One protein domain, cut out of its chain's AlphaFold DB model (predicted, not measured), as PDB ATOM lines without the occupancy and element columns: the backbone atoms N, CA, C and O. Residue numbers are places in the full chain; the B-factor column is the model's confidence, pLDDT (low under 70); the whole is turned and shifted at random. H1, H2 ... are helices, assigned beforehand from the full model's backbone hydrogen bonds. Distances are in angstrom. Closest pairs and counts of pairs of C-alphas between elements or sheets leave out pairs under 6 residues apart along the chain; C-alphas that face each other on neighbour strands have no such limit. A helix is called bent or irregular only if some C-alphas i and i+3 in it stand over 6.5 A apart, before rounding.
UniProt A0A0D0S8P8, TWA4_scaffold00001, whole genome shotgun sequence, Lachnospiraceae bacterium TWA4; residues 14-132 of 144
ATOM      1  N   PRO A  14     135.129 144.196  82.780       97.81
ATOM      2  CA  PRO A  14     133.757 144.291  82.277       97.81
ATOM      3  C   PRO A  14     133.102 145.657  82.515       97.81
ATOM      4  O   PRO A  14     132.384 146.152  81.657       97.81
ATOM      5  N   TRP A  15     133.394 146.317  83.640       98.19
ATOM      6  CA  TRP A  15     132.828 147.633  83.954       98.19
ATOM      7  C   TRP A  15     133.415 148.736  83.068       98.19
ATOM      8  O   TRP A  15     132.715 149.674  82.689       98.19
ATOM      9  N   LEU A  16     134.703 148.618  82.739       98.12
ATOM     10  CA  LEU A  16     135.392 149.512  81.812       98.12
ATOM     11  C   LEU A  16     134.890 149.324  80.373       98.12
ATOM     12  O   LEU A  16     134.648 150.315  79.686       98.12
ATOM     13  N   ASN A  17     134.658 148.081  79.951       97.56
ATOM     14  CA  ASN A  17     134.052 147.781  78.655       97.56
ATOM     15  C   ASN A  17     132.622 148.338  78.576       97.56
ATOM     16  O   ASN A  17     132.279 149.021  77.614       97.56
ATOM     17  N   GLN A  18     131.819 148.150  79.630       97.69
ATOM     18  CA  GLN A  18     130.440 148.636  79.677       97.69
ATOM     19  C   GLN A  18     130.348 150.154  79.486       97.69
ATOM     20  O   GLN A  18     129.492 150.640  78.748       97.69
ATOM     21  N   VAL A  19     131.212 150.936  80.144       97.62
ATOM     22  CA  VAL A  19     131.183 152.395  79.961       97.62
ATOM     23  C   VAL A  19     131.627 152.799  78.555       97.62
ATOM     24  O   VAL A  19     131.082 153.764  78.026       97.62
ATOM     25  N   VAL A  20     132.546 152.069  77.911       97.06
ATOM     26  CA  VAL A  20     132.885 152.308  76.497       97.06
ATOM     27  C   VAL A  20     131.647 152.128  75.631       97.06
ATOM     28  O   VAL A  20     131.296 153.062  74.917       97.06
ATOM     29  N   GLU A  21     130.947 151.001  75.749       95.75
ATOM     30  CA  GLU A  21     129.735 150.725  74.966       95.75
ATOM     31  C   GLU A  21     128.673 151.817  75.145       95.75
ATOM     32  O   GLU A  21     128.176 152.374  74.167       95.75
ATOM     33  N   LEU A  22     128.379 152.190  76.394       96.38
ATOM     34  CA  LEU A  22     127.365 153.200  76.710       96.38
ATOM     35  C   LEU A  22     127.721 154.598  76.193       96.38
ATOM     36  O   LEU A  22     126.836 155.369  75.841       96.38
ATOM     37  N   THR A  23     129.010 154.924  76.139       94.56
ATOM     38  CA  THR A  23     129.501 156.238  75.693       94.56
ATOM     39  C   THR A  23     129.837 156.281  74.199       94.56
ATOM     40  O   THR A  23     130.280 157.321  73.713       94.56
ATOM     41  N   SER A  24     129.681 155.168  73.470       88.44
ATOM     42  CA  SER A  24     129.815 155.117  72.004       88.44
ATOM     43  C   SER A  24     128.525 155.522  71.275       88.44
ATOM     44  O   SER A  24     128.574 155.779  70.076       88.44
ATOM     45  N   GLY A  25     127.379 155.541  71.965       82.44
ATOM     46  CA  GLY A  25     126.085 155.933  71.399       82.44
ATOM     47  C   GLY A  25     125.758 157.419  71.572       82.44
ATOM     48  O   GLY A  25     126.525 158.178  72.154       82.44
ATOM     49  N   GLU A  26     124.569 157.819  71.116       87.50
ATOM     50  CA  GLU A  26     124.035 159.191  71.239       87.50
ATOM     51  C   GLU A  26     123.342 159.456  72.590       87.50
ATOM     52  O   GLU A  26     122.480 160.322  72.699       87.50
ATOM     53  N   MET A  27     123.690 158.680  73.618       93.06
ATOM     54  CA  MET A  27     123.059 158.782  74.931       93.06
ATOM     55  C   MET A  27     123.513 160.035  75.678       93.06
ATOM     56  O   MET A  27     124.693 160.398  75.638       93.06
ATOM     57  N   ASP A  28     122.597 160.649  76.425       94.81
ATOM     58  CA  ASP A  28     122.953 161.762  77.301       94.81
ATOM     59  C   ASP A  28     123.597 161.293  78.621       94.81
ATOM     60  O   ASP A  28     123.605 160.111  78.985       94.81
ATOM     61  N   GLU A  29     124.174 162.239  79.366       96.56
ATOM     62  CA  GLU A  29     124.877 161.957  80.618       96.56
ATOM     63  C   GLU A  29     124.004 161.238  81.659       96.56
ATOM     64  O   GLU A  29     124.501 160.368  82.382       96.56
ATOM     65  N   ASN A  30     122.727 161.607  81.776       97.38
ATOM     66  CA  ASN A  30     121.821 161.019  82.758       97.38
ATOM     67  C   ASN A  30     121.468 159.591  82.362       97.38
ATOM     68  O   ASN A  30     121.555 158.701  83.208       97.38
ATOM     69  N   GLU A  31     121.175 159.353  81.087       97.75
ATOM     70  CA  GLU A  31     120.888 158.013  80.581       97.75
ATOM     71  C   GLU A  31     122.085 157.068  80.777       97.75
ATOM     72  O   GLU A  31     121.928 155.934  81.240       97.75
ATOM     73  N   ILE A  32     123.308 157.536  80.489       98.06
ATOM     74  CA  ILE A  32     124.534 156.761  80.734       98.06
ATOM     75  C   ILE A  32     124.676 156.467  82.231       98.06
ATOM     76  O   ILE A  32     124.979 155.337  82.626       98.06
ATOM     77  N   LYS A  33     124.443 157.469  83.089       98.25
ATOM     78  CA  LYS A  33     124.536 157.305  84.543       98.25
ATOM     79  C   LYS A  33     123.520 156.306  85.078       98.25
ATOM     80  O   LYS A  33     123.875 155.537  85.972       98.25
ATOM     81  N   GLU A  34     122.292 156.327  84.580       98.12
ATOM     82  CA  GLU A  34     121.230 155.400  84.968       98.12
ATOM     83  C   GLU A  34     121.583 153.968  84.575       98.12
ATOM     84  O   GLU A  34     121.637 153.106  85.457       98.12
ATOM     85  N   LYS A  35     121.960 153.735  83.311       98.19
ATOM     86  CA  LYS A  35     122.371 152.401  82.849       98.19
ATOM     87  C   LYS A  35     123.596 151.872  83.593       98.19
ATOM     88  O   LYS A  35     123.642 150.696  83.945       98.19
ATOM     89  N   LEU A  36     124.576 152.728  83.896       98.25
ATOM     90  CA  LEU A  36     125.719 152.329  84.723       98.25
ATOM     91  C   LEU A  36     125.310 151.991  86.158       98.25
ATOM     92  O   LEU A  36     125.876 151.067  86.733       98.25
ATOM     93  N   ASN A  37     124.360 152.714  86.762       98.25
ATOM     94  CA  ASN A  37     123.893 152.375  88.108       98.25
ATOM     95  C   ASN A  37     123.203 151.013  88.128       98.25
ATOM     96  O   ASN A  37     123.485 150.221  89.021       98.25
ATOM     97  N   GLU A  38     122.326 150.760  87.155       98.19
ATOM     98  CA  GLU A  38     121.630 149.484  87.002       98.19
ATOM     99  C   GLU A  38     122.642 148.348  86.836       98.19
ATOM    100  O   GLU A  38     122.668 147.420  87.643       98.19
ATOM    101  N   TYR A  39     123.565 148.485  85.880       98.38
ATOM    102  CA  TYR A  39     124.597 147.488  85.612       98.38
ATOM    103  C   TYR A  39     125.496 147.218  86.830       98.38
ATOM    104  O   TYR A  39     125.732 146.072  87.207       98.38
ATOM    105  N   LEU A  40     125.977 148.268  87.503       98.25
ATOM    106  CA  LEU A  40     126.830 148.109  88.683       98.25
ATOM    107  C   LEU A  40     126.069 147.536  89.887       98.25
ATOM    108  O   LEU A  40     126.697 146.929  90.758       98.25
ATOM    109  N   SER A  41     124.745 147.712  89.964       97.81
ATOM    110  CA  SER A  41     123.938 147.214  91.085       97.81
ATOM    111  C   SER A  41     123.891 145.686  91.169       97.81
ATOM    112  O   SER A  41     123.725 145.153  92.267       97.81
ATOM    113  N   PHE A  42     124.134 144.981  90.057       97.44
ATOM    114  CA  PHE A  42     124.241 143.518  90.042       97.44
ATOM    115  C   PHE A  42     125.439 142.992  90.847       97.44
ATOM    116  O   PHE A  42     125.413 141.857  91.315       97.44
ATOM    117  N   GLU A  43     126.484 143.807  91.038       96.56
ATOM    118  CA  GLU A  43     127.721 143.395  91.718       96.56
ATOM    119  C   GLU A  43     128.061 144.234  92.961       96.56
ATOM    120  O   GLU A  43     128.841 143.802  93.813       96.56
ATOM    121  N   ILE A  44     127.509 145.444  93.083       96.62
ATOM    122  CA  ILE A  44     127.809 146.382  94.166       96.62
ATOM    123  C   ILE A  44     126.533 146.680  94.954       96.62
ATOM    124  O   ILE A  44     125.709 147.481  94.539       96.62
ATOM    125  N   GLY A  45     126.412 146.133  96.166       95.31
ATOM    126  CA  GLY A  45     125.225 146.358  97.007       95.31
ATOM    127  C   GLY A  45     125.117 147.750  97.656       95.31
ATOM    128  O   GLY A  45     124.063 148.108  98.168       95.31
ATOM    129  N   SER A  46     126.190 148.552  97.677       96.69
ATOM    130  CA  SER A  46     126.187 149.878  98.320       96.69
ATOM    131  C   SER A  46     125.948 151.002  97.301       96.69
ATOM    132  O   SER A  46     126.822 151.220  96.454       96.69
ATOM    133  N   PRO A  47     124.870 151.805  97.430       96.00
ATOM    134  CA  PRO A  47     124.596 152.937  96.535       96.00
ATOM    135  C   PRO A  47     125.735 153.960  96.479       96.00
ATOM    136  O   PRO A  47     126.069 154.492  95.422       96.00
ATOM    137  N   THR A  48     126.399 154.199  97.614       95.12
ATOM    138  CA  THR A  48     127.572 155.079  97.681       95.12
ATOM    139  C   THR A  48     128.728 154.538  96.843       95.12
ATOM    140  O   THR A  48     129.394 155.310  96.150       95.12
ATOM    141  N   ASN A  49     128.970 153.226  96.881       94.69
ATOM    142  CA  ASN A  49     130.032 152.603  96.093       94.69
ATOM    143  C   ASN A  49     129.673 152.534  94.607       94.69
ATOM    144  O   ASN A  49     130.567 152.759  93.796       94.69
ATOM    145  N   ILE A  50     128.403 152.308  94.251       97.31
ATOM    146  CA  ILE A  50     127.920 152.430  92.866       97.31
ATOM    147  C   ILE A  50     128.217 153.837  92.352       97.31
ATOM    148  O   ILE A  50     128.930 153.994  91.364       97.31
ATOM    149  N   ARG A  51     127.768 154.872  93.078       96.06
ATOM    150  CA  ARG A  51     127.975 156.275  92.695       96.06
ATOM    151  C   ARG A  51     129.453 156.599  92.486       96.06
ATOM    152  O   ARG A  51     129.795 157.221  91.487       96.06
ATOM    153  N   LYS A  52     130.323 156.191  93.418       94.62
ATOM    154  CA  LYS A  52     131.776 156.414  93.316       94.62
ATOM    155  C   LYS A  52     132.392 155.665  92.133       94.62
ATOM    156  O   LYS A  52     133.223 156.231  91.439       94.62
ATOM    157  N   THR A  53     131.987 154.415  91.903       96.25
ATOM    158  CA  THR A  53     132.505 153.586  90.802       96.25
ATOM    159  C   THR A  53     132.079 154.155  89.452       96.25
ATOM    160  O   THR A  53     132.924 154.374  88.595       96.25
ATOM    161  N   ARG A  54     130.795 154.494  89.291       97.56
ATOM    162  CA  ARG A  54     130.271 155.168  88.099       97.56
ATOM    163  C   ARG A  54     131.006 156.471  87.815       97.56
ATOM    164  O   ARG A  54     131.381 156.706  86.677       97.56
ATOM    165  N   GLU A  55     131.212 157.307  88.832       95.94
ATOM    166  CA  GLU A  55     131.926 158.574  88.652       95.94
ATOM    167  C   GLU A  55     133.335 158.341  88.104       95.94
ATOM    168  O   GLU A  55     133.761 159.045  87.195       95.94
ATOM    169  N   ILE A  56     134.016 157.298  88.588       95.50
ATOM    170  CA  ILE A  56     135.329 156.921  88.071       95.50
ATOM    171  C   ILE A  56     135.254 156.511  86.597       95.50
ATOM    172  O   ILE A  56     136.019 157.013  85.779       95.50
ATOM    173  N   LEU A  57     134.310 155.639  86.236       97.19
ATOM    174  CA  LEU A  57     134.118 155.200  84.850       97.19
ATOM    175  C   LEU A  57     133.823 156.383  83.908       97.19
ATOM    176  O   LEU A  57     134.409 156.476  82.828       97.19
ATOM    177  N   MET A  58     132.978 157.319  84.347       96.50
ATOM    178  CA  MET A  58     132.624 158.526  83.593       96.50
ATOM    179  C   MET A  58     133.815 159.473  83.418       96.50
ATOM    180  O   MET A  58     134.004 160.011  82.331       96.50
ATOM    181  N   CYS A  59     134.664 159.649  84.433       94.75
ATOM    182  CA  CYS A  59     135.902 160.425  84.298       94.75
ATOM    183  C   CYS A  59     136.874 159.829  83.269       94.75
ATOM    184  O   CYS A  59     137.580 160.583  82.603       94.75
ATOM    185  N   ILE A  60     136.923 158.499  83.130       95.00
ATOM    186  CA  ILE A  60     137.818 157.837  82.168       95.00
ATOM    187  C   ILE A  60     137.308 158.032  80.733       95.00
ATOM    188  O   ILE A  60     138.090 158.363  79.842       95.00
ATOM    189  N   TRP A  61     136.005 157.835  80.502       96.31
ATOM    190  CA  TRP A  61     135.465 157.648  79.147       96.31
ATOM    191  C   TRP A  61     134.488 158.719  78.652       96.31
ATOM    192  O   TRP A  61     134.270 158.801  77.444       96.31
ATOM    193  N   TYR A  62     133.941 159.560  79.532       94.94
ATOM    194  CA  TYR A  62     132.900 160.533  79.181       94.94
ATOM    195  C   TYR A  62     133.313 161.991  79.439       94.94
ATOM    196  O   TYR A  62     133.326 162.802  78.513       94.94
ATOM    197  N   TYR A  63     133.709 162.346  80.664       93.50
ATOM    198  CA  TYR A  63     134.011 163.740  81.016       93.50
ATOM    199  C   TYR A  63     135.324 164.228  80.405       93.50
ATOM    200  O   TYR A  63     136.362 163.579  80.551       93.50
ATOM    201  N   GLU A  64     135.275 165.359  79.701       91.69
ATOM    202  CA  GLU A  64     136.419 165.962  79.007       91.69
ATOM    203  C   GLU A  64     137.615 166.241  79.923       91.69
ATOM    204  O   GLU A  64     137.490 166.615  81.091       91.69
ATOM    205  N   ASN A  65     138.804 166.066  79.354       89.06
ATOM    206  CA  ASN A  65     140.081 166.431  79.949       89.06
ATOM    207  C   ASN A  65     141.027 166.923  78.833       89.06
ATOM    208  O   ASN A  65     140.709 166.769  77.657       89.06
ATOM    209  N   PRO A  66     142.209 167.490  79.142       91.88
ATOM    210  CA  PRO A  66     143.105 168.045  78.117       91.88
ATOM    211  C   PRO A  66     143.539 167.075  77.000       91.88
ATOM    212  O   PRO A  66     144.080 167.513  75.984       91.88
ATOM    213  N   TYR A  67     143.336 165.768  77.182       91.81
ATOM    214  CA  TYR A  67     143.729 164.714  76.252       91.81
ATOM    215  C   TYR A  67     142.538 163.962  75.639       91.81
ATOM    216  O   TYR A  67     142.730 163.221  74.671       91.81
ATOM    217  N   SER A  68     141.323 164.123  76.176       86.38
ATOM    218  CA  SER A  68     140.172 163.269  75.865       86.38
ATOM    219  C   SER A  68     139.825 163.230  74.387       86.38
ATOM    220  O   SER A  68     139.610 162.151  73.839       86.38
ATOM    221  N   ASP A  69     139.811 164.391  73.745       88.25
ATOM    222  CA  ASP A  69     139.283 164.549  72.386       88.25
ATOM    223  C   ASP A  69     140.176 163.856  71.359       88.25
ATOM    224  O   ASP A  69     139.711 163.378  70.329       88.25
ATOM    225  N   LYS A  70     141.473 163.764  71.668       91.44
ATOM    226  CA  LYS A  70     142.466 163.098  70.825       91.44
ATOM    227  C   LYS A  70     142.560 161.608  71.132       91.44
ATOM    228  O   LYS A  70     142.704 160.810  70.214       91.44
ATOM    229  N   LEU A  71     142.507 161.235  72.413       95.06
ATOM    230  CA  LEU A  71     142.742 159.853  72.831       95.06
ATOM    231  C   LEU A  71     141.511 158.963  72.684       95.06
ATOM    232  O   LEU A  71     141.659 157.824  72.260       95.06
ATOM    233  N   ARG A  72     140.302 159.445  73.002       94.88
ATOM    234  CA  ARG A  72     139.105 158.585  73.015       94.88
ATOM    235  C   ARG A  72     138.772 157.967  71.658       94.88
ATOM    236  O   ARG A  72     138.523 156.764  71.653       94.88
ATOM    237  N   PRO A  73     138.751 158.711  70.529       95.00
ATOM    238  CA  PRO A  73     138.409 158.110  69.240       95.00
ATOM    239  C   PRO A  73     139.385 156.991  68.865       95.00
ATOM    240  O   PRO A  73     138.974 155.913  68.445       95.00
ATOM    241  N   GLU A  74     140.677 157.222  69.102       96.38
ATOM    242  CA  GLU A  74     141.724 156.241  68.830       96.38
ATOM    243  C   GLU A  74     141.656 155.048  69.790       96.38
ATOM    244  O   GLU A  74     141.759 153.902  69.360       96.38
ATOM    245  N   ALA A  75     141.408 155.286  71.080       97.00
ATOM    246  CA  ALA A  75     141.253 154.229  72.072       97.00
ATOM    247  C   ALA A  75     140.051 153.322  71.759       97.00
ATOM    248  O   ALA A  75     140.185 152.104  71.834       97.00
ATOM    249  N   ARG A  76     138.905 153.887  71.344       96.12
ATOM    250  CA  ARG A  76     137.740 153.100  70.895       96.12
ATOM    251  C   ARG A  76     138.091 152.240  69.686       96.12
ATOM    252  O   ARG A  76     137.896 151.029  69.723       96.12
ATOM    253  N   ARG A  77     138.701 152.851  68.665       96.69
ATOM    254  CA  ARG A  77     139.156 152.150  67.458       96.69
ATOM    255  C   ARG A  77     140.100 150.989  67.788       96.69
ATOM    256  O   ARG A  77     140.030 149.938  67.157       96.69
ATOM    257  N   LEU A  78     141.000 151.172  68.755       97.50
ATOM    258  CA  LEU A  78     141.937 150.135  69.187       97.50
ATOM    259  C   LEU A  78     141.257 149.024  69.994       97.50
ATOM    260  O   LEU A  78     141.607 147.871  69.779       97.50
ATOM    261  N   ILE A  79     140.288 149.339  70.861       97.06
ATOM    262  CA  ILE A  79     139.514 148.325  71.601       97.06
ATOM    263  C   ILE A  79     138.714 147.452  70.630       97.06
ATOM    264  O   ILE A  79     138.718 146.234  70.765       97.06
ATOM    265  N   GLU A  80     138.075 148.059  69.627       95.75
ATOM    266  CA  GLU A  80     137.329 147.326  68.597       95.75
ATOM    267  C   GLU A  80     138.241 146.436  67.748       95.75
ATOM    268  O   GLU A  80     137.896 145.299  67.431       95.75
ATOM    269  N   LYS A  81     139.416 146.951  67.369       97.75
ATOM    270  CA  LYS A  81     140.358 146.233  66.507       97.75
ATOM    271  C   LYS A  81     141.142 145.146  67.249       97.75
ATOM    272  O   LYS A  81     141.496 144.146  66.629       97.75
ATOM    273  N   TYR A  82     141.439 145.366  68.527       97.25
ATOM    274  CA  TYR A  82     142.299 144.517  69.349       97.25
ATOM    275  C   TYR A  82     141.726 144.343  70.768       97.25
ATOM    276  O   TYR A  82     142.283 144.868  71.743       97.25
ATOM    277  N   PRO A  83     140.601 143.625  70.914       95.50
ATOM    278  CA  PRO A  83     139.934 143.448  72.204       95.50
ATOM    279  C   PRO A  83     140.814 142.753  73.257       95.50
ATOM    280  O   PRO A  83     140.638 142.981  74.453       95.50
ATOM    281  N   GLU A  84     141.807 141.961  72.846       96.25
ATOM    282  CA  GLU A  84     142.797 141.336  73.729       96.25
ATOM    283  C   GLU A  84     143.689 142.349  74.468       96.25
ATOM    284  O   GLU A  84     144.234 142.028  75.525       96.25
ATOM    285  N   TYR A  85     143.802 143.576  73.950       97.25
ATOM    286  CA  TYR A  85     144.551 144.673  74.568       97.25
ATOM    287  C   TYR A  85     143.653 145.700  75.275       97.25
ATOM    288  O   TYR A  85     144.132 146.761  75.686       97.25
ATOM    289  N   ALA A  86     142.355 145.415  75.445       96.81
ATOM    290  CA  ALA A  86     141.402 146.355  76.038       96.81
ATOM    291  C   ALA A  86     141.850 146.855  77.420       96.81
ATOM    292  O   ALA A  86     141.778 148.052  77.699       96.81
ATOM    293  N   LEU A  87     142.390 145.972  78.267       96.81
ATOM    294  CA  LEU A  87     142.886 146.343  79.595       96.81
ATOM    295  C   LEU A  87     143.994 147.406  79.522       96.81
ATOM    296  O   LEU A  87     143.941 148.413  80.225       96.81
ATOM    297  N   GLN A  88     144.976 147.202  78.648       96.69
ATOM    298  CA  GLN A  88     146.101 148.109  78.448       96.69
ATOM    299  C   GLN A  88     145.621 149.444  77.871       96.69
ATOM    300  O   GLN A  88     146.071 150.504  78.303       96.69
ATOM    301  N   ILE A  89     144.653 149.411  76.952       97.50
ATOM    302  CA  ILE A  89     144.051 150.625  76.391       97.50
ATOM    303  C   ILE A  89     143.291 151.403  77.475       97.50
ATOM    304  O   ILE A  89     143.420 152.627  77.568       97.50
ATOM    305  N   HIS A  90     142.556 150.719  78.356       97.38
ATOM    306  CA  HIS A  90     141.939 151.358  79.515       97.38
ATOM    307  C   HIS A  90     142.976 151.993  80.440       97.38
ATOM    308  O   HIS A  90     142.748 153.108  80.904       97.38
ATOM    309  N   TRP A  91     144.127 151.356  80.673       96.00
ATOM    310  CA  TRP A  91     145.206 151.969  81.452       96.00
ATOM    311  C   TRP A  91     145.727 153.254  80.807       96.00
ATOM    312  O   TRP A  91     145.931 154.238  81.516       96.00
ATOM    313  N   CYS A  92     145.864 153.303  79.479       95.50
ATOM    314  CA  CYS A  92     146.214 154.539  78.773       95.50
ATOM    315  C   CYS A  92     145.179 155.651  79.011       95.50
ATOM    316  O   CYS A  92     145.546 156.793  79.289       95.50
ATOM    317  N   MET A  93     143.889 155.318  78.976       95.94
ATOM    318  CA  MET A  93     142.821 156.275  79.287       95.94
ATOM    319  C   MET A  93     142.835 156.711  80.759       95.94
ATOM    320  O   MET A  93     142.598 157.879  81.067       95.94
ATOM    321  N   MET A  94     143.173 155.807  81.681       94.75
ATOM    322  CA  MET A  94     143.326 156.126  83.101       94.75
ATOM    323  C   MET A  94     144.507 157.061  83.366       94.75
ATOM    324  O   MET A  94     144.365 157.970  84.179       94.75
ATOM    325  N   LEU A  95     145.633 156.900  82.659       93.00
ATOM    326  CA  LEU A  95     146.768 157.834  82.730       93.00
ATOM    327  C   LEU A  95     146.351 159.258  82.334       93.00
ATOM    328  O   LEU A  95     146.810 160.223  82.940       93.00
ATOM    329  N   ALA A  96     145.456 159.395  81.353       92.56
ATOM    330  CA  ALA A  96     144.934 160.691  80.927       92.56
ATOM    331  C   ALA A  96     143.940 161.308  81.930       92.56
ATOM    332  O   ALA A  96     143.884 162.530  82.065       92.56
ATOM    333  N   ALA A  97     143.154 160.481  82.625       91.56
ATOM    334  CA  ALA A  97     142.103 160.936  83.536       91.56
ATOM    335  C   ALA A  97     142.577 161.139  84.989       91.56
ATOM    336  O   ALA A  97     142.005 161.960  85.709       91.56
ATOM    337  N   TYR A  98     143.608 160.413  85.434       89.31
ATOM    338  CA  TYR A  98     144.014 160.343  86.841       89.31
ATOM    339  C   TYR A  98     145.520 160.539  87.038       89.31
ATOM    340  O   TYR A  98     146.288 159.587  86.887       89.31
ATOM    341  N   PRO A  99     145.962 161.721  87.506       87.50
ATOM    342  CA  PRO A  99     147.372 161.955  87.822       87.50
ATOM    343  C   PRO A  99     147.930 160.979  88.872       87.50
ATOM    344  O   PRO A  99     149.061 160.527  88.743       87.50
ATOM    345  N   VAL A 100     147.114 160.546  89.843       84.50
ATOM    346  CA  VAL A 100     147.520 159.521  90.828       84.50
ATOM    347  C   VAL A 100     147.903 158.189  90.172       84.50
ATOM    348  O   VAL A 100     148.785 157.490  90.661       84.50
ATOM    349  N   PHE A 101     147.281 157.837  89.042       89.31
ATOM    350  CA  PHE A 101     147.625 156.625  88.299       89.31
ATOM    351  C   PHE A 101     148.977 156.783  87.587       89.31
ATOM    352  O   PHE A 101     149.778 155.852  87.580       89.31
ATOM    353  N   VAL A 102     149.274 157.983  87.075       89.88
ATOM    354  CA  VAL A 102     150.585 158.322  86.496       89.88
ATOM    355  C   VAL A 102     151.692 158.182  87.538       89.88
ATOM    356  O   VAL A 102     152.719 157.559  87.265       89.88
ATOM    357  N   ASP A 103     151.490 158.737  88.730       87.81
ATOM    358  CA  ASP A 103     152.505 158.696  89.782       87.81
ATOM    359  C   ASP A 103     152.679 157.285  90.346       87.81
ATOM    360  O   ASP A 103     153.809 156.837  90.526       87.81
ATOM    361  N   MET A 104     151.595 156.512  90.463       88.19
ATOM    362  CA  MET A 104     151.682 155.084  90.777       88.19
ATOM    363  C   MET A 104     152.535 154.317  89.751       88.19
ATOM    364  O   MET A 104     153.391 153.529  90.146       88.19
ATOM    365  N   CYS A 105     152.363 154.557  88.445       90.81
ATOM    366  CA  CYS A 105     153.188 153.919  87.412       90.81
ATOM    367  C   CYS A 105     154.671 154.314  87.515       90.81
ATOM    368  O   CYS A 105     155.539 153.446  87.415       90.81
ATOM    369  N   LYS A 106     154.978 155.599  87.750       90.56
ATOM    370  CA  LYS A 106     156.362 156.067  87.964       90.56
ATOM    371  C   LYS A 106     156.990 155.424  89.198       90.56
ATOM    372  O   LYS A 106     158.153 155.030  89.163       90.56
ATOM    373  N   LEU A 107     156.218 155.322  90.276       89.38
ATOM    374  CA  LEU A 107     156.650 154.746  91.536       89.38
ATOM    375  C   LEU A 107     156.994 153.264  91.379       89.38
ATOM    376  O   LEU A 107     158.067 152.849  91.810       89.38
ATOM    377  N   ILE A 108     156.125 152.498  90.713       90.06
ATOM    378  CA  ILE A 108     156.384 151.094  90.377       90.06
ATOM    379  C   ILE A 108     157.667 150.987  89.550       90.06
ATOM    380  O   ILE A 108     158.559 150.246  89.945       90.06
ATOM    381  N   GLY A 109     157.803 151.777  88.477       90.31
ATOM    382  CA  GLY A 109     158.999 151.768  87.626       90.31
ATOM    383  C   GLY A 109     160.289 152.028  88.410       90.31
ATOM    384  O   GLY A 109     161.241 151.258  88.321       90.31
ATOM    385  N   LYS A 110     160.290 153.052  89.269       89.94
ATOM    386  CA  LYS A 110     161.433 153.366  90.135       89.94
ATOM    387  C   LYS A 110     161.730 152.256  91.139       89.94
ATOM    388  O   LYS A 110     162.886 151.999  91.443       89.94
ATOM    389  N   MET A 111     160.710 151.617  91.705       89.50
ATOM    390  CA  MET A 111     160.913 150.521  92.652       89.50
ATOM    391  C   MET A 111     161.492 149.282  91.962       89.50
ATOM    392  O   MET A 111     162.384 148.654  92.529       89.50
ATOM    393  N   THR A 112     161.059 148.984  90.732       89.88
ATOM    394  CA  THR A 112     161.556 147.836  89.957       89.88
ATOM    395  C   THR A 112     163.019 147.966  89.530       89.88
ATOM    396  O   THR A 112     163.642 146.965  89.208       89.88
ATOM    397  N   GLU A 113     163.604 149.168  89.563       90.75
ATOM    398  CA  GLU A 113     165.045 149.356  89.318       90.75
ATOM    399  C   GLU A 113     165.921 148.762  90.434       90.75
ATOM    400  O   GLU A 113     167.083 148.436  90.199       90.75
ATOM    401  N   PHE A 114     165.382 148.637  91.651       88.38
ATOM    402  CA  PHE A 114     166.136 148.218  92.838       88.38
ATOM    403  C   PHE A 114     165.613 146.924  93.471       88.38
ATOM    404  O   PHE A 114     166.286 146.361  94.334       88.38
ATOM    405  N   GLN A 115     164.399 146.498  93.120       86.69
ATOM    406  CA  GLN A 115     163.705 145.365  93.727       86.69
ATOM    407  C   GLN A 115     163.005 144.542  92.644       86.69
ATOM    408  O   GLN A 115     162.162 145.072  91.925       86.69
ATOM    409  N   ASP A 116     163.301 143.243  92.585       81.38
ATOM    410  CA  ASP A 116     162.631 142.314  91.662       81.38
ATOM    411  C   ASP A 116     161.170 142.049  92.066       81.38
ATOM    412  O   ASP A 116     160.314 141.789  91.222       81.38
ATOM    413  N   GLU A 117     160.867 142.161  93.363       87.12
ATOM    414  CA  GLU A 117     159.528 141.977  93.916       87.12
ATOM    415  C   GLU A 117     159.081 143.215  94.693       87.12
ATOM    416  O   GLU A 117     159.776 143.707  95.585       87.12
ATOM    417  N   ILE A 118     157.875 143.694  94.385       85.12
ATOM    418  CA  ILE A 118     157.243 144.822  95.067       85.12
ATOM    419  C   ILE A 118     155.963 144.340  95.733       85.12
ATOM    420  O   ILE A 118     155.037 143.861  95.077       85.12
ATOM    421  N   THR A 119     155.867 144.527  97.046       86.94
ATOM    422  CA  THR A 119     154.631 144.229  97.772       86.94
ATOM    423  C   THR A 119     153.623 145.368  97.636       86.94
ATOM    424  O   THR A 119     153.966 146.555  97.620       86.94
ATOM    425  N   LEU A 120     152.334 145.020  97.649       82.38
ATOM    426  CA  LEU A 120     151.251 146.006  97.662       82.38
ATOM    427  C   LEU A 120     151.338 146.954  98.872       82.38
ATOM    428  O   LEU A 120     150.963 148.118  98.766       82.38
ATOM    429  N   ALA A 121     151.829 146.473 100.019       85.12
ATOM    430  CA  ALA A 121     151.993 147.288 101.222       85.12
ATOM    431  C   ALA A 121     153.043 148.395 101.027       85.12
ATOM    432  O   ALA A 121     152.778 149.548 101.361       85.12
ATOM    433  N   GLN A 122     154.192 148.070 100.423       85.44
ATOM    434  CA  GLN A 122     155.232 149.055 100.103       85.44
ATOM    435  C   GLN A 122     154.726 150.100  99.106       85.44
ATOM    436  O   GLN A 122     154.965 151.293  99.298       85.44
ATOM    437  N   LEU A 123     153.993 149.665  98.073       85.88
ATOM    438  CA  LEU A 123     153.410 150.572  97.086       85.88
ATOM    439  C   LEU A 123     152.381 151.515  97.727       85.88
ATOM    440  O   LEU A 123     152.431 152.721  97.498       85.88
ATOM    441  N   LYS A 124     151.484 150.984  98.573       81.50
ATOM    442  CA  LYS A 124     150.493 151.782  99.316       81.50
ATOM    443  C   LYS A 124     151.146 152.830 100.201       81.50
ATOM    444  O   LYS A 124     150.707 153.973 100.173       81.50
ATOM    445  N   GLN A 125     152.175 152.448 100.954       84.00
ATOM    446  CA  GLN A 125     152.863 153.374 101.848       84.00
ATOM    447  C   GLN A 125     153.514 154.515 101.065       84.00
ATOM    448  O   GLN A 125     153.291 155.674 101.376       84.00
ATOM    449  N   LYS A 126     154.251 154.199  99.999       84.62
ATOM    450  CA  LYS A 126     154.927 155.223  99.196       84.62
ATOM    451  C   LYS A 126     153.950 156.152  98.470       84.62
ATOM    452  O   LYS A 126     154.171 157.356  98.441       84.62
ATOM    453  N   LEU A 127     152.855 155.612  97.929       83.00
ATOM    454  CA  LEU A 127     151.811 156.429  97.308       83.00
ATOM    455  C   LEU A 127     151.130 157.343  98.341       83.00
ATOM    456  O   LEU A 127     150.815 158.492  98.043       83.00
ATOM    457  N   PHE A 128     150.925 156.842  99.562       78.69
ATOM    458  CA  PHE A 128     150.412 157.629 100.680       78.69
ATOM    459  C   PHE A 128     151.381 158.742 101.099       78.69
ATOM    460  O   PHE A 128     150.934 159.863 101.322       78.69
ATOM    461  N   ASP A 129     152.688 158.475 101.144       80.56
ATOM    462  CA  ASP A 129     153.705 159.483 101.474       80.56
ATOM    463  C   ASP A 129     153.732 160.633 100.443       80.56
ATOM    464  O   ASP A 129     153.953 161.788 100.808       80.56
ATOM    465  N   GLU A 130     153.472 160.341  99.161       78.31
ATOM    466  CA  GLU A 130     153.422 161.342  98.084       78.31
ATOM    467  C   GLU A 130     152.122 162.169  98.070       78.31
ATOM    468  O   GLU A 130     152.151 163.356  97.739       78.31
ATOM    469  N   TRP A 131     150.978 161.568  98.425       73.50
ATOM    470  CA  TRP A 131     149.650 162.178  98.240       73.50
ATOM    471  C   TRP A 131     148.901 162.551  99.540       73.50
ATOM    472  O   TRP A 131     147.909 163.287  99.477       73.50
ATOM    473  N   GLY A 132     149.373 162.102 100.707       64.94
ATOM    474  CA  GLY A 132     148.868 162.433 102.047       64.94
ATOM    475  C   GLY A 132     147.554 161.752 102.481       64.94
ATOM    476  O   GLY A 132     146.821 161.172 101.681       64.94
TER     477      GLY A 132
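Overview. This is residues 14 to 132 of the 144 residues of an uncharacterized protein of Lachnospiraceae bacterium TWA4 (UniProt A0A0D0S8P8). Five helices make a larger lobe and two more make a smaller one: in the larger, H1, H2 and H3 form a triangular cluster, and the hairpin of H4 and H5 is joined to it where the end of H5 meets the end of H3. H6 leads away from the corner at the end of H5, and H7 packs crosswise on H6 to complete the smaller lobe, with residues 112 to 117 sticking out at its far end. The printed part has 119 residues, with seven named helices, H1 to H7 in chain order, and no named strand; its class is all helix. It is only just compact, close to loose, with a radius of gyration of the C-alphas of 16.2 A and spans of 48 by 34 by 27 A.

Along the chain. H3, residues 47 to 61, and H5, residues 83 to 97, are the longest helices, each 21.0 A from first to last C-alpha. H2 is residues 29 to 41, 18.1 A, and H1 is residues 14 to 23, 14.3 A, beginning at C-alpha 14 at (133.757, 144.291, 82.277). H4 is residues 68 to 81, 19.4 A, and H6 is residues 99 to 112, 20.1 A, beginning at C-alpha 99 at (147.372, 161.955, 87.822). H7, residues 120 to 131, 16.3 A, ends at C-alpha 131 at (149.650, 162.178, 98.240). H5 is irregular, with C-alphas 84 and 87 7.7 A apart, and H4 only just, with C-alphas 70 and 73 6.6 A apart.

Arrangement. H3 and H5 are the hubs, touching three helices each. They touch each other about perpendicular, at 86 degrees, through residues 59 to 61 of H3 and 93 to 97 of H5 alone; the closest C-alphas, of Ile 60 and Ala 97, are 5.5 A apart. H2 touches H3 at a steep tilt of 53 degrees, opposite ways, closest at the C-alphas of Leu 40 and Ile 50, 6.1 A. Residues 57 to 61 of H3 alone touch H1, closest at the C-alphas of Val 19 and Leu 57, 6.4 A. H1 and H2 form a helical hairpin at a shallow tilt of 21 degrees, their closest C-alphas, of Leu 22 and Ile 32, 6.1 A apart. H4 and H5 form another at 10 degrees, closest at the C-alphas of Ile 79 and Ala 86, 5.2 A. H5 and H6 only just touch, and only at the corner, with 3 pairs of C-alphas within 8 A, the closest those of Leu 95 and Val 102, 5.4 A. H6 and H7 touch at a steep tilt of 51 degrees, opposite ways, closest at the C-alphas of Met 104 and Leu 127, 6.7 A; H7 is apart from H5. In H1, H2, H3, H6 and H7 every O i to N i+4 pair is within hydrogen-bond range; in H4 8 of 10 are, and in H5 9 of 11.

Size, cuts and confidence. The two C-alphas farthest apart, of Glu 26 and Phe 114, are 48.6 A apart. The printed part has no cut, and no link is long. The mean pLDDT of the printed part is 92.5, and Gly 132 is the one printed residue under 70.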